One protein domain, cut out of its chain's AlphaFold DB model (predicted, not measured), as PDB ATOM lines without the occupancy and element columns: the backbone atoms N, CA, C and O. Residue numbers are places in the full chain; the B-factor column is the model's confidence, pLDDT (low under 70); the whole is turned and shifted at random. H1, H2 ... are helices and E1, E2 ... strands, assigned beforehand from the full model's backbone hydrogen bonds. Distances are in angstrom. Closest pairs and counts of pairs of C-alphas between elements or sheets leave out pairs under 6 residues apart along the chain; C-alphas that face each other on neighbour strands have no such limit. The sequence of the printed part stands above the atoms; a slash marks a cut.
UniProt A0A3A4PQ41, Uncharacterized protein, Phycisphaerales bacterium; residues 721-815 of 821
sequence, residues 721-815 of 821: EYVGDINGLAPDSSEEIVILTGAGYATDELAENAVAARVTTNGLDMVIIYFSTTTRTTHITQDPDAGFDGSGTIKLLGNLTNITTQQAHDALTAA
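Overview. This is residues 721 to 815 of the 821 residues of an uncharacterized protein of Phycisphaerales bacterium (UniProt A0A3A4PQ41). One strongly twisted sheet of five strands curls round a single helix, H1, while the short helix H2 is on the opposite face of the sheet. The 95 printed residues hold two named helices and five named strands, in the order E1 E2 H1 E3 E4 E5 H2 along the chain. The sheet runs E1 E2 E3 E4 E5 and is mixed, and the class is mixed, helices and strands. The whole is compact, with a radius of gyration of the C-alphas of 12.0 A and a rounded outline of 34 by 25 by 19 A.

Along the chain. Start in the sheet with E3, residues 764 to 772, 22.8 A long from first to last C-alpha, and E4, residues 777 to 786, 22.4 A. E2, residues 737 to 745, 17.0 A, bends by 106 degrees at residue 742, and E4 bends by 68 degrees at residue 783. Find C-alpha 721 at (-4.086, -48.884, 64.066), where E1, residues 721 to 724, begins. E5, residues 795 to 800, runs 15.3 A to C-alpha 800 at (13.618, -54.211, 65.031). H1, residues 748 to 756, is 12.1 A long, and H2, residues 806 to 809, ends at C-alpha 809 at (10.836, -46.563, 69.167).

Arrangement. Look first at E2 and E3, parallel at 33 degrees, with N 738 and O 767 2.8 A apart, within hydrogen-bond range. With H1 between them along the chain they form a strand-helix-strand unit, two parallel neighbour strands joined through a helix, and its crossover is right-handed. E1 is parallel to E2 at 18 degrees, with N 722 and O 737 at 2.8 A. E3, E4 and E5 form a meander, each strand the antiparallel neighbour of the one before. In the hairpin of E3 and E4 find N 768 and O 781 at 2.8 A; in that of E4 and E5, N 780 and O 798 at 2.9 A. H1 is on the sheet; its closest C-alphas to E4 are Ala 756 and Ala 786, 5.7 A apart. H2 is on the sheet at a height of 7.2 A; its closest C-alphas to E3 are Gln 806 and Phe 771, at 6.1 A. H1 and H2 are apart. In H1 every O i to N i+4 pair is within hydrogen-bond range; H2 is too short for such a pair.

Size, cuts and confidence. The two C-alphas farthest apart, those of Thr 761 and Asn 802, are 34.1 A from each other. The printed part has no cut. The link from E1 to E2, residues 725 to 736, is long. Look for low confidence at residues 789 to 792, with pLDDT under 70; the mean of the printed part is 91.7.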
ATOM      1  N   GLU A 721      -5.363 -48.913  63.336       91.94
ATOM      2  CA  GLU A 721      -4.086 -48.884  64.066       91.94
ATOM      3  C   GLU A 721      -4.095 -47.865  65.223       91.94
ATOM      4  O   GLU A 721      -4.524 -46.715  65.076       91.94
ATOM      5  N   TYR A 722      -3.527 -48.243  66.373       94.44
ATOM      6  CA  TYR A 722      -3.284 -47.343  67.502       94.44
ATOM      7  C   TYR A 722      -1.791 -47.053  67.680       94.44
ATOM      8  O   TYR A 722      -0.976 -47.966  67.801       94.44
ATOM      9  N   VAL A 723      -1.430 -45.770  67.799       94.94
ATOM     10  CA  VAL A 723      -0.069 -45.326  68.147       94.94
ATOM     11  C   VAL A 723      -0.133 -44.353  69.315       94.94
ATOM     12  O   VAL A 723      -0.632 -43.233  69.180       94.94
ATOM     13  N   GLY A 724       0.385 -44.757  70.471       95.12
ATOM     14  CA  GLY A 724       0.338 -43.915  71.663       95.12
ATOM     15  C   GLY A 724       0.746 -44.641  72.934       95.12
ATOM     16  O   GLY A 724       1.241 -45.763  72.895       95.12
ATOM     17  N   ASP A 725       0.589 -43.980  74.077       95.25
ATOM     18  CA  ASP A 725       0.829 -44.619  75.371       95.25
ATOM     19  C   ASP A 725      -0.307 -45.590  75.726       95.25
ATOM     20  O   ASP A 725      -1.444 -45.421  75.283       95.25
ATOM     21  N   ILE A 726      -0.040 -46.592  76.567       94.94
ATOM     22  CA  ILE A 726      -1.065 -47.577  76.961       94.94
ATOM     23  C   ILE A 726      -2.290 -46.946  77.646       94.94
ATOM     24  O   ILE A 726      -3.364 -47.542  77.692       94.94
ATOM     25  N   ASN A 727      -2.165 -45.738  78.210       93.94
ATOM     26  CA  ASN A 727      -3.285 -45.092  78.880       93.94
ATOM     27  C   ASN A 727      -4.267 -44.409  77.931       93.94
ATOM     28  O   ASN A 727      -5.430 -44.236  78.320       93.94
ATOM     29  N   GLY A 728      -3.802 -44.046  76.737       93.44
ATOM     30  CA  GLY A 728      -4.612 -43.536  75.640       93.44
ATOM     31  C   GLY A 728      -5.396 -44.616  74.892       93.44
ATOM     32  O   GLY A 728      -6.409 -44.274  74.286       93.44
ATOM     33  N   LEU A 729      -5.000 -45.894  74.999       93.50
ATOM     34  CA  LEU A 729      -5.747 -47.012  74.420       93.50
ATOM     35  C   LEU A 729      -7.124 -47.111  75.093       93.50
ATOM     36  O   LEU A 729      -7.241 -47.185  76.332       93.50
ATOM     37  N   ALA A 730      -8.176 -47.047  74.279       92.06
ATOM     38  CA  ALA A 730      -9.546 -47.074  74.765       92.06
ATOM     39  C   ALA A 730      -9.865 -48.441  75.404       92.06
ATOM     40  O   ALA A 730      -9.395 -49.469  74.922       92.06
ATOM     41  N   PRO A 731     -10.654 -48.489  76.494       88.81
ATOM     42  CA  PRO A 731     -11.149 -49.759  77.008       88.81
ATOM     43  C   PRO A 731     -11.984 -50.487  75.952       88.81
ATOM     44  O   PRO A 731     -12.854 -49.856  75.349       88.81
ATOM     45  N   ASP A 732     -11.735 -51.785  75.773       84.94
ATOM     46  CA  ASP A 732     -12.367 -52.626  74.743       84.94
ATOM     47  C   ASP A 732     -12.259 -52.036  73.326       84.94
ATOM     48  O   ASP A 732     -13.239 -52.013  72.576       84.94
ATOM     49  N   SER A 733     -11.089 -51.493  72.978       83.44
ATOM     50  CA  SER A 733     -10.880 -50.973  71.630       83.44
ATOM     51  C   SER A 733     -10.940 -52.080  70.574       83.44
ATOM     52  O   SER A 733     -10.695 -53.252  70.855       83.44
ATOM     53  N   SER A 734     -11.320 -51.684  69.360       84.12
ATOM     54  CA  SER A 734     -11.309 -52.542  68.174       84.12
ATOM     55  C   SER A 734     -10.044 -52.333  67.343       84.12
ATOM     56  O   SER A 734     -10.050 -52.645  66.157       84.12
ATOM     57  N   GLU A 735      -9.020 -51.690  67.909       84.88
ATOM     58  CA  GLU A 735      -7.748 -51.526  67.220       84.88
ATOM     59  C   GLU A 735      -6.981 -52.844  67.282       84.88
ATOM     60  O   GLU A 735      -6.879 -53.450  68.345       84.88
ATOM     61  N   GLU A 736      -6.449 -53.284  66.149       87.62
ATOM     62  CA  GLU A 736      -5.828 -54.611  66.030       87.62
ATOM     63  C   GLU A 736      -4.316 -54.547  65.938       87.62
ATOM     64  O   GLU A 736      -3.642 -55.524  66.239       87.62
ATOM     65  N   ILE A 737      -3.766 -53.388  65.573       93.06
ATOM     66  CA  ILE A 737      -2.327 -53.157  65.579       93.06
ATOM     67  C   ILE A 737      -2.040 -52.019  66.554       93.06
ATOM     68  O   ILE A 737      -2.461 -50.879  66.350       93.06
ATOM     69  N   VAL A 738      -1.331 -52.328  67.637       94.69
ATOM     70  CA  VAL A 738      -1.090 -51.420  68.763       94.69
ATOM     71  C   VAL A 738       0.403 -51.165  68.920       94.69
ATOM     72  O   VAL A 738       1.161 -52.033  69.349       94.69
ATOM     73  N   ILE A 739       0.826 -49.932  68.644       95.88
ATOM     74  CA  ILE A 739       2.187 -49.446  68.883       95.88
ATOM     75  C   ILE A 739       2.237 -48.711  70.227       95.88
ATOM     76  O   ILE A 739       1.715 -47.599  70.375       95.88
ATOM     77  N   LEU A 740       2.892 -49.326  71.213       96.56
ATOM     78  CA  LEU A 740       3.000 -48.819  72.581       96.56
ATOM     79  C   LEU A 740       4.202 -47.885  72.757       96.56
ATOM     80  O   LEU A 740       5.290 -48.296  73.159       96.56
ATOM     81  N   THR A 741       3.975 -46.591  72.537       93.69
ATOM     82  CA  THR A 741       4.973 -45.541  72.807       93.69
ATOM     83  C   THR A 741       5.061 -45.199  74.305       93.69
ATOM     84  O   THR A 741       4.119 -45.401  75.078       93.69
ATOM     85  N   GLY A 742       6.192 -44.649  74.752       92.62
ATOM     86  CA  GLY A 742       6.380 -44.171  76.124       92.62
ATOM     87  C   GLY A 742       7.219 -45.095  77.010       92.62
ATOM     88  O   GLY A 742       8.441 -45.114  76.902       92.62
ATOM     89  N   ALA A 743       6.616 -45.768  77.995       90.88
ATOM     90  CA  ALA A 743       7.370 -46.647  78.895       90.88
ATOM     91  C   ALA A 743       7.512 -48.042  78.271       90.88
ATOM     92  O   ALA A 743       6.513 -48.733  78.111       90.88
ATOM     93  N   GLY A 744       8.738 -48.462  77.953       93.31
ATOM     94  CA  GLY A 744       9.006 -49.820  77.478       93.31
ATOM     95  C   GLY A 744       8.737 -50.901  78.531       93.31
ATOM     96  O   GLY A 744       8.657 -50.629  79.733       93.31
ATOM     97  N   TYR A 745       8.662 -52.148  78.076       97.31
ATOM     98  CA  TYR A 745       8.310 -53.321  78.883       97.31
ATOM     99  C   TYR A 745       9.505 -54.271  78.986       97.31
ATOM    100  O   TYR A 745      10.421 -54.207  78.176       97.31
ATOM    101  N   ALA A 746       9.594 -55.108  80.020       96.38
ATOM    102  CA  ALA A 746      10.759 -55.992  80.186       96.38
ATOM    103  C   ALA A 746      10.617 -57.338  79.455       96.38
ATOM    104  O   ALA A 746      11.634 -57.975  79.181       96.38
ATOM    105  N   THR A 747       9.392 -57.779  79.169       95.81
ATOM    106  CA  THR A 747       9.070 -59.071  78.540       95.81
ATOM    107  C   THR A 747       7.791 -58.942  77.717       95.81
ATOM    108  O   THR A 747       6.975 -58.071  78.031       95.81
ATOM    109  N   ASP A 748       7.581 -59.848  76.758       94.75
ATOM    110  CA  ASP A 748       6.370 -59.886  75.916       94.75
ATOM    111  C   ASP A 748       5.111 -60.003  76.784       94.75
ATOM    112  O   ASP A 748       4.230 -59.152  76.718       94.75
ATOM    113  N   GLU A 749       5.129 -60.921  77.754       93.75
ATOM    114  CA  GLU A 749       4.065 -61.111  78.751       93.75
ATOM    115  C   GLU A 749       3.698 -59.820  79.520       93.75
ATOM    116  O   GLU A 749       2.564 -59.620  79.944       93.75
ATOM    117  N   LEU A 750       4.651 -58.908  79.765       94.38
ATOM    118  CA  LEU A 750       4.349 -57.661  80.483       94.38
ATOM    119  C   LEU A 750       3.688 -56.620  79.575       94.38
ATOM    120  O   LEU A 750       2.914 -55.807  80.081       94.38
ATOM    121  N   ALA A 751       4.012 -56.622  78.280       94.94
ATOM    122  CA  ALA A 751       3.343 -55.786  77.290       94.94
ATOM    123  C   ALA A 751       1.915 -56.300  77.040       94.94
ATOM    124  O   ALA A 751       0.969 -55.521  77.145       94.94
ATOM    125  N   GLU A 752       1.762 -57.612  76.845       93.88
ATOM    126  CA  GLU A 752       0.483 -58.328  76.744       93.88
ATOM    127  C   GLU A 752      -0.444 -58.005  77.922       93.88
ATOM    128  O   GLU A 752      -1.517 -57.441  77.736       93.88
ATOM    129  N   ASN A 753       0.013 -58.221  79.164       92.06
ATOM    130  CA  ASN A 753      -0.764 -57.911  80.370       92.06
ATOM    131  C   ASN A 753      -1.206 -56.438  80.443       92.06
ATOM    132  O   ASN A 753      -2.245 -56.119  81.029       92.06
ATOM    133  N   ALA A 754      -0.415 -55.516  79.889       93.38
ATOM    134  CA  ALA A 754      -0.770 -54.105  79.859       93.38
ATOM    135  C   ALA A 754      -1.886 -53.816  78.840       93.38
ATOM    136  O   ALA A 754      -2.776 -53.020  79.150       93.38
ATOM    137  N   VAL A 755      -1.863 -54.476  77.677       93.56
ATOM    138  CA  VAL A 755      -2.923 -54.413  76.656       93.56
ATOM    139  C   VAL A 755      -4.188 -55.127  77.136       93.56
ATOM    140  O   VAL A 755      -5.258 -54.524  77.099       93.56
ATOM    141  N   ALA A 756      -4.082 -56.325  77.716       91.44
ATOM    142  CA  ALA A 756      -5.208 -57.082  78.276       91.44
ATOM    143  C   ALA A 756      -5.915 -56.351  79.438       91.44
ATOM    144  O   ALA A 756      -7.115 -56.504  79.658       91.44
ATOM    145  N   ALA A 757      -5.209 -55.480  80.171       91.31
ATOM    146  CA  ALA A 757      -5.831 -54.604  81.170       91.31
ATOM    147  C   ALA A 757      -6.720 -53.499  80.557       91.31
ATOM    148  O   ALA A 757      -7.468 -52.835  81.286       91.31
ATOM    149  N   ARG A 758      -6.616 -53.263  79.242       93.00
ATOM    150  CA  ARG A 758      -7.406 -52.291  78.474       93.00
ATOM    151  C   ARG A 758      -8.443 -52.970  77.587       93.00
ATOM    152  O   ARG A 758      -9.603 -52.567  77.621       93.00
ATOM    153  N   VAL A 759      -8.049 -53.988  76.838       90.31
ATOM    154  CA  VAL A 759      -8.922 -54.761  75.953       90.31
ATOM    155  C   VAL A 759      -9.434 -55.954  76.750       90.31
ATOM    156  O   VAL A 759      -8.697 -56.901  76.961       90.31
ATOM    157  N   THR A 760     -10.662 -55.895  77.271       81.88
ATOM    158  CA  THR A 760     -11.231 -56.957  78.132       81.88
ATOM    159  C   THR A 760     -12.183 -57.892  77.384       81.88
ATOM    160  O   THR A 760     -12.710 -58.857  77.949       81.88
ATOM    161  N   THR A 761     -12.422 -57.606  76.103       83.19
ATOM    162  CA  THR A 761     -13.217 -58.443  75.208       83.19
ATOM    163  C   THR A 761     -12.377 -59.629  74.759       83.19
ATOM    164  O   THR A 761     -11.507 -59.486  73.920       83.19
ATOM    165  N   ASN A 762     -12.661 -60.797  75.330       77.94
ATOM    166  CA  ASN A 762     -11.956 -62.043  75.028       77.94
ATOM    167  C   ASN A 762     -12.077 -62.441  73.541       77.94
ATOM    168  O   ASN A 762     -13.191 -62.445  73.001       77.94
ATOM    169  N   GLY A 763     -10.955 -62.860  72.950       77.06
ATOM    170  CA  GLY A 763     -10.872 -63.466  71.621       77.06
ATOM    171  C   GLY A 763     -10.653 -62.467  70.487       77.06
ATOM    172  O   GLY A 763     -11.132 -62.715  69.382       77.06
ATOM    173  N   LEU A 764     -10.021 -61.328  70.777       85.12
ATOM    174  CA  LEU A 764      -9.538 -60.401  69.757       85.12
ATOM    175  C   LEU A 764      -8.081 -60.736  69.430       85.12
ATOM    176  O   LEU A 764      -7.247 -60.743  70.327       85.12
ATOM    177  N   ASP A 765      -7.780 -60.987  68.160       89.38
ATOM    178  CA  ASP A 765      -6.403 -61.170  67.705       89.38
ATOM    179  C   ASP A 765      -5.766 -59.785  67.526       89.38
ATOM    180  O   ASP A 765      -6.333 -58.921  66.853       89.38
ATOM    181  N   MET A 766      -4.612 -59.545  68.150       92.69
ATOM    182  CA  MET A 766      -3.936 -58.246  68.126       92.69
ATOM    183  C   MET A 766      -2.436 -58.381  67.878       92.69
ATOM    184  O   MET A 766      -1.768 -59.248  68.434       92.69
ATOM    185  N   VAL A 767      -1.874 -57.456  67.105       95.06
ATOM    186  CA  VAL A 767      -0.432 -57.236  66.994       95.06
ATOM    187  C   VAL A 767      -0.016 -56.130  67.961       95.06
ATOM    188  O   VAL A 767      -0.509 -55.004  67.896       95.06
ATOM    189  N   ILE A 768       0.927 -56.428  68.849       95.88
ATOM    190  CA  ILE A 768       1.484 -55.497  69.831       95.88
ATOM    191  C   ILE A 768       2.943 -55.210  69.464       95.88
ATOM    192  O   ILE A 768       3.782 -56.113  69.428       95.88
ATOM    193  N   ILE A 769       3.259 -53.937  69.231       97.62
ATOM    194  CA  ILE A 769       4.605 -53.448  68.917       97.62
ATOM    195  C   ILE A 769       5.089 -52.585  70.083       97.62
ATOM    196  O   ILE A 769       4.476 -51.568  70.408       97.62
ATOM    197  N   TYR A 770       6.194 -52.965  70.729       98.12
ATOM    198  CA  TYR A 770       6.662 -52.286  71.943       98.12
ATOM    199  C   TYR A 770       8.191 -52.307  72.087       98.12
ATOM    200  O   TYR A 770       8.881 -53.154  71.524       98.12
ATOM    201  N   PHE A 771       8.762 -51.380  72.862       98.38
ATOM    202  CA  PHE A 771      10.194 -51.403  73.185       98.38
ATOM    203  C   PHE A 771      10.495 -52.325  74.375       98.38
ATOM    204  O   PHE A 771      10.062 -52.062  75.504       98.38
ATOM    205  N   SER A 772      11.295 -53.369  74.150       98.19
ATOM    206  CA  SER A 772      11.772 -54.263  75.201       98.19
ATOM    207  C   SER A 772      12.991 -53.674  75.905       98.19
ATOM    208  O   SER A 772      14.079 -53.530  75.355       98.19
ATOM    209  N   THR A 773      12.837 -53.349  77.182       97.75
ATOM    210  CA  THR A 773      13.910 -52.811  78.031       97.75
ATOM    211  C   THR A 773      14.977 -53.850  78.386       97.75
ATOM    212  O   THR A 773      16.084 -53.468  78.778       97.75
ATOM    213  N   THR A 774      14.668 -55.143  78.228       97.75
ATOM    214  CA  THR A 774      15.596 -56.250  78.494       97.75
ATOM    215  C   THR A 774      16.543 -56.471  77.320       97.75
ATOM    216  O   THR A 774      17.760 -56.444  77.510       97.75
ATOM    217  N   THR A 775      16.003 -56.661  76.114       97.19
ATOM    218  CA  THR A 775      16.786 -56.877  74.881       97.19
ATOM    219  C   THR A 775      17.281 -55.566  74.278       97.19
ATOM    220  O   THR A 775      18.286 -55.555  73.572       97.19
ATOM    221  N   ARG A 776      16.648 -54.445  74.649       97.44
ATOM    222  CA  ARG A 776      16.898 -53.100  74.120       97.44
ATOM    223  C   ARG A 776      16.630 -53.034  72.619       97.44
ATOM    224  O   ARG A 776      17.412 -52.416  71.909       97.44
ATOM    225  N   THR A 777      15.549 -53.656  72.170       97.88
ATOM    226  CA  THR A 777      15.053 -53.644  70.785       97.88
ATOM    227  C   THR A 777      13.541 -53.427  70.784       97.88
ATOM    228  O   THR A 777      12.887 -53.571  71.822       97.88
ATOM    229  N   THR A 778      12.961 -53.063  69.642       98.25
ATOM    230  CA  THR A 778      11.500 -53.112  69.478       98.25
ATOM    231  C   THR A 778      11.080 -54.532  69.130       98.25
ATOM    232  O   THR A 778      11.640 -55.115  68.210       98.25
ATOM    233  N   HIS A 779      10.126 -55.077  69.876       97.81
ATOM    234  CA  HIS A 779       9.506 -56.373  69.624       97.81
ATOM    235  C   HIS A 779       8.188 -56.168  68.871       97.81
ATOM    236  O   HIS A 779       7.472 -55.196  69.132       97.81
ATOM    237  N   ILE A 780       7.880 -57.096  67.970       97.00
ATOM    238  CA  ILE A 780       6.609 -57.212  67.254       97.00
ATOM    239  C   ILE A 780       6.019 -58.549  67.671       97.00
ATOM    240  O   ILE A 780       6.615 -59.599  67.439       97.00
ATOM    241  N   THR A 781       4.868 -58.515  68.319       95.25
ATOM    242  CA  THR A 781       4.239 -59.704  68.893       95.25
ATOM    243  C   THR A 781       2.801 -59.818  68.435       95.25
ATOM    244  O   THR A 781       2.169 -58.799  68.189       95.25
ATOM    245  N   GLN A 782       2.283 -61.035  68.342       93.69
ATOM    246  CA  GLN A 782       0.868 -61.301  68.136       93.69
ATOM    247  C   GLN A 782       0.289 -61.997  69.359       93.69
ATOM    248  O   GLN A 782       0.829 -63.000  69.825       93.69
ATOM    249  N   ASP A 783      -0.827 -61.473  69.835       92.38
ATOM    250  CA  ASP A 783      -1.663 -62.022  70.888       92.38
ATOM    251  C   ASP A 783      -2.979 -62.516  70.248       92.38
ATOM    252  O   ASP A 783      -3.779 -61.690  69.807       92.38
ATOM    253  N   PRO A 784      -3.190 -63.840  70.114       89.31
ATOM    254  CA  PRO A 784      -4.391 -64.426  69.509       89.31
ATOM    255  C   PRO A 784      -5.602 -64.483  70.463       89.31
ATOM    256  O   PRO A 784      -6.598 -65.156  70.190       89.31
ATOM    257  N   ASP A 785      -5.505 -63.913  71.661       87.81
ATOM    258  CA  ASP A 785      -6.614 -63.874  72.605       87.81
ATOM    259  C   ASP A 785      -6.585 -62.634  73.492       87.81
ATOM    260  O   ASP A 785      -6.939 -62.699  74.675       87.81
ATOM    261  N   ALA A 786      -6.274 -61.481  72.892       82.50
ATOM    262  CA  ALA A 786      -6.204 -60.211  73.592       82.50
ATOM    263  C   ALA A 786      -7.459 -60.003  74.451       82.50
ATOM    264  O   ALA A 786      -8.601 -60.033  73.984       82.50
ATOM    265  N   GLY A 787      -7.236 -59.872  75.762       77.50
ATOM    266  CA  GLY A 787      -8.279 -59.782  76.788       77.50
ATOM    267  C   GLY A 787      -8.561 -61.054  77.588       77.50
ATOM    268  O   GLY A 787      -9.381 -61.012  78.512       77.50
ATOM    269  N   PHE A 788      -7.866 -62.157  77.308       78.50
ATOM    270  CA  PHE A 788      -7.778 -63.328  78.178       78.50
ATOM    271  C   PHE A 788      -6.328 -63.519  78.653       78.50
ATOM    272  O   PHE A 788      -5.456 -63.917  77.903       78.50
ATOM    273  N   ASP A 789      -6.052 -63.240  79.928       66.38
ATOM    274  CA  ASP A 789      -4.704 -63.176  80.519       66.38
ATOM    275  C   ASP A 789      -4.122 -64.553  80.913       66.38
ATOM    276  O   ASP A 789      -3.606 -64.766  82.018       66.38
ATOM    277  N   GLY A 790      -4.222 -65.532  80.011       65.19
ATOM    278  CA  GLY A 790      -3.620 -66.849  80.189       65.19
ATOM    279  C   GLY A 790      -2.164 -66.870  79.729       65.19
ATOM    280  O   GLY A 790      -1.909 -66.820  78.540       65.19
ATOM    281  N   SER A 791      -1.207 -67.036  80.648       66.00
ATOM    282  CA  SER A 791       0.226 -67.042  80.306       66.00
ATOM    283  C   SER A 791       0.580 -67.945  79.112       66.00
ATOM    284  O   SER A 791       0.336 -69.160  79.182       66.00
ATOM    285  N   GLY A 792       1.244 -67.384  78.095       69.12
ATOM    286  CA  GLY A 792       1.890 -68.123  77.005       69.12
ATOM    287  C   GLY A 792       1.155 -68.184  75.660       69.12
ATOM    288  O   GLY A 792       1.464 -69.088  74.879       69.12
ATOM    289  N   THR A 793       0.206 -67.288  75.383       83.69
ATOM    290  CA  THR A 793      -0.456 -67.180  74.068       83.69
ATOM    291  C   THR A 793       0.217 -66.170  73.141       83.69
ATOM    292  O   THR A 793       0.251 -66.419  71.933       83.69
ATOM    293  N   ILE A 794       0.848 -65.124  73.687       90.62
ATOM    294  CA  ILE A 794       1.666 -64.187  72.910       90.62
ATOM    295  C   ILE A 794       2.814 -64.879  72.158       90.62
ATOM    296  O   ILE A 794       3.594 -65.661  72.715       90.62
ATOM    297  N   LYS A 795       2.947 -64.554  70.872       91.56
ATOM    298  CA  LYS A 795       4.032 -65.011  69.997       91.56
ATOM    299  C   LYS A 795       4.852 -63.836  69.497       91.56
ATOM    300  O   LYS A 795       4.305 -62.789  69.169       91.56
ATOM    301  N   LEU A 796       6.161 -64.021  69.400       93.56
ATOM    302  CA  LEU A 796       7.061 -63.048  68.791       93.56
ATOM    303  C   LEU A 796       7.055 -63.245  67.272       93.56
ATOM    304  O   LEU A 796       7.473 -64.297  66.809       93.56
ATOM    305  N   LEU A 797       6.598 -62.239  66.527       94.38
ATOM    306  CA  LEU A 797       6.654 -62.219  65.061       94.38
ATOM    307  C   LEU A 797       8.008 -61.717  64.548       94.38
ATOM    308  O   LEU A 797       8.415 -62.039  63.438       94.38
ATOM    309  N   GLY A 798       8.711 -60.892  65.330       95.56
ATOM    310  CA  GLY A 798       9.970 -60.299  64.895       95.56
ATOM    311  C   GLY A 798      10.509 -59.217  65.819       95.56
ATOM    312  O   GLY A 798       9.850 -58.796  66.776       95.56
ATOM    313  N   ASN A 799      11.714 -58.735  65.514       97.19
ATOM    314  CA  ASN A 799      12.353 -57.627  66.224       97.19
ATOM    315  C   ASN A 799      12.909 -56.570  65.267       97.19
ATOM    316  O   ASN A 799      13.485 -56.903  64.240       97.19
ATOM    317  N   LEU A 800      12.866 -55.296  65.671       98.06
ATOM    318  CA  LEU A 800      13.618 -54.211  65.031       98.06
ATOM    319  C   LEU A 800      14.917 -53.992  65.813       98.06
ATOM    320  O   LEU A 800      14.936 -53.343  66.867       98.06
ATOM    321  N   THR A 801      16.012 -54.585  65.344       97.31
ATOM    322  CA  THR A 801      17.249 -54.691  66.134       97.31
ATOM    323  C   THR A 801      18.115 -53.427  66.105       97.31
ATOM    324  O   THR A 801      18.925 -53.221  67.012       97.31
ATOM    325  N   ASN A 802      17.905 -52.520  65.145       97.31
ATOM    326  CA  ASN A 802      18.537 -51.195  65.135       97.31
ATOM    327  C   ASN A 802      17.817 -50.156  66.012       97.31
ATOM    328  O   ASN A 802      18.442 -49.171  66.430       97.31
ATOM    329  N   ILE A 803      16.541 -50.366  66.349       97.25
ATOM    330  CA  ILE A 803      15.796 -49.495  67.266       97.25
ATOM    331  C   ILE A 803      16.198 -49.820  68.707       97.25
ATOM    332  O   ILE A 803      15.515 -50.515  69.454       97.25
ATOM    333  N   THR A 804      17.355 -49.291  69.111       97.50
ATOM    334  CA  THR A 804      18.029 -49.667  70.369       97.50
ATOM    335  C   THR A 804      17.696 -48.792  71.582       97.50
ATOM    336  O   THR A 804      18.238 -48.963  72.683       97.50
ATOM    337  N   THR A 805      16.811 -47.809  71.401       97.38
ATOM    338  CA  THR A 805      16.406 -46.871  72.453       97.38
ATOM    339  C   THR A 805      14.906 -46.615  72.409       97.38
ATOM    340  O   THR A 805      14.321 -46.558  71.332       97.38
ATOM    341  N   GLN A 806      14.315 -46.350  73.577       96.62
ATOM    342  CA  GLN A 806      12.909 -45.950  73.684       96.62
ATOM    343  C   GLN A 806      12.585 -44.738  72.802       96.62
ATOM    344  O   GLN A 806      11.569 -44.729  72.131       96.62
ATOM    345  N   GLN A 807      13.475 -43.741  72.745       96.38
ATOM    346  CA  GLN A 807      13.257 -42.545  71.928       96.38
ATOM    347  C   GLN A 807      13.161 -42.862  70.429       96.38
ATOM    348  O   GLN A 807      12.409 -42.202  69.719       96.38
ATOM    349  N   ALA A 808      13.942 -43.831  69.942       96.12
ATOM    350  CA  ALA A 808      13.866 -44.269  68.552       96.12
ATOM    351  C   ALA A 808      12.574 -45.059  68.288       96.12
ATOM    352  O   ALA A 808      11.955 -44.866  67.251       96.12
ATOM    353  N   HIS A 809      12.130 -45.879  69.246       96.94
ATOM    354  CA  HIS A 809      10.836 -46.563  69.167       96.94
ATOM    355  C   HIS A 809       9.660 -45.575  69.179       96.94
ATOM    356  O   HIS A 809       8.761 -45.684  68.355       96.94
ATOM    357  N   ASP A 810       9.702 -44.555  70.036       95.62
ATOM    358  CA  ASP A 810       8.682 -43.500  70.114       95.62
ATOM    359  C   ASP A 810       8.596 -42.649  68.828       95.62
ATOM    360  O   ASP A 810       7.684 -41.836  68.686       95.62
ATOM    361  N   ALA A 811       9.551 -42.798  67.901       95.62
ATOM    362  CA  ALA A 811       9.507 -42.170  66.583       95.62
ATOM    363  C   ALA A 811       8.685 -42.968  65.553       95.62
ATOM    364  O   ALA A 811       8.449 -42.447  64.461       95.62
ATOM    365  N   LEU A 812       8.247 -44.193  65.877       96.12
ATOM    366  CA  LEU A 812       7.293 -44.943  65.060       96.12
ATOM    367  C   LEU A 812       5.963 -44.190  64.984       96.12
ATOM    368  O   LEU A 812       5.473 -43.627  65.964       96.12
ATOM    369  N   THR A 813       5.374 -44.178  63.795       94.31
ATOM    370  CA  THR A 813       4.097 -43.515  63.521       94.31
ATOM    371  C   THR A 813       3.165 -44.456  62.772       94.31
ATOM    372  O   THR A 813       3.603 -45.488  62.272       94.31
ATOM    373  N   ALA A 814       1.903 -44.059  62.601       90.62
ATOM    374  CA  ALA A 814       0.968 -44.785  61.741       90.62
ATOM    375  C   ALA A 814       1.423 -44.856  60.267       90.62
ATOM    376  O   ALA A 814       0.878 -45.628  59.506       90.62
ATOM    377  N   ALA A 815       2.425 -44.073  59.838       92.12
ATOM    378  CA  ALA A 815       2.996 -44.204  58.495       92.12
ATOM    379  C   ALA A 815       4.002 -45.366  58.367       92.12
ATOM    380  O   ALA A 815       4.395 -45.685  57.253       92.12
TER     381      ALA A 815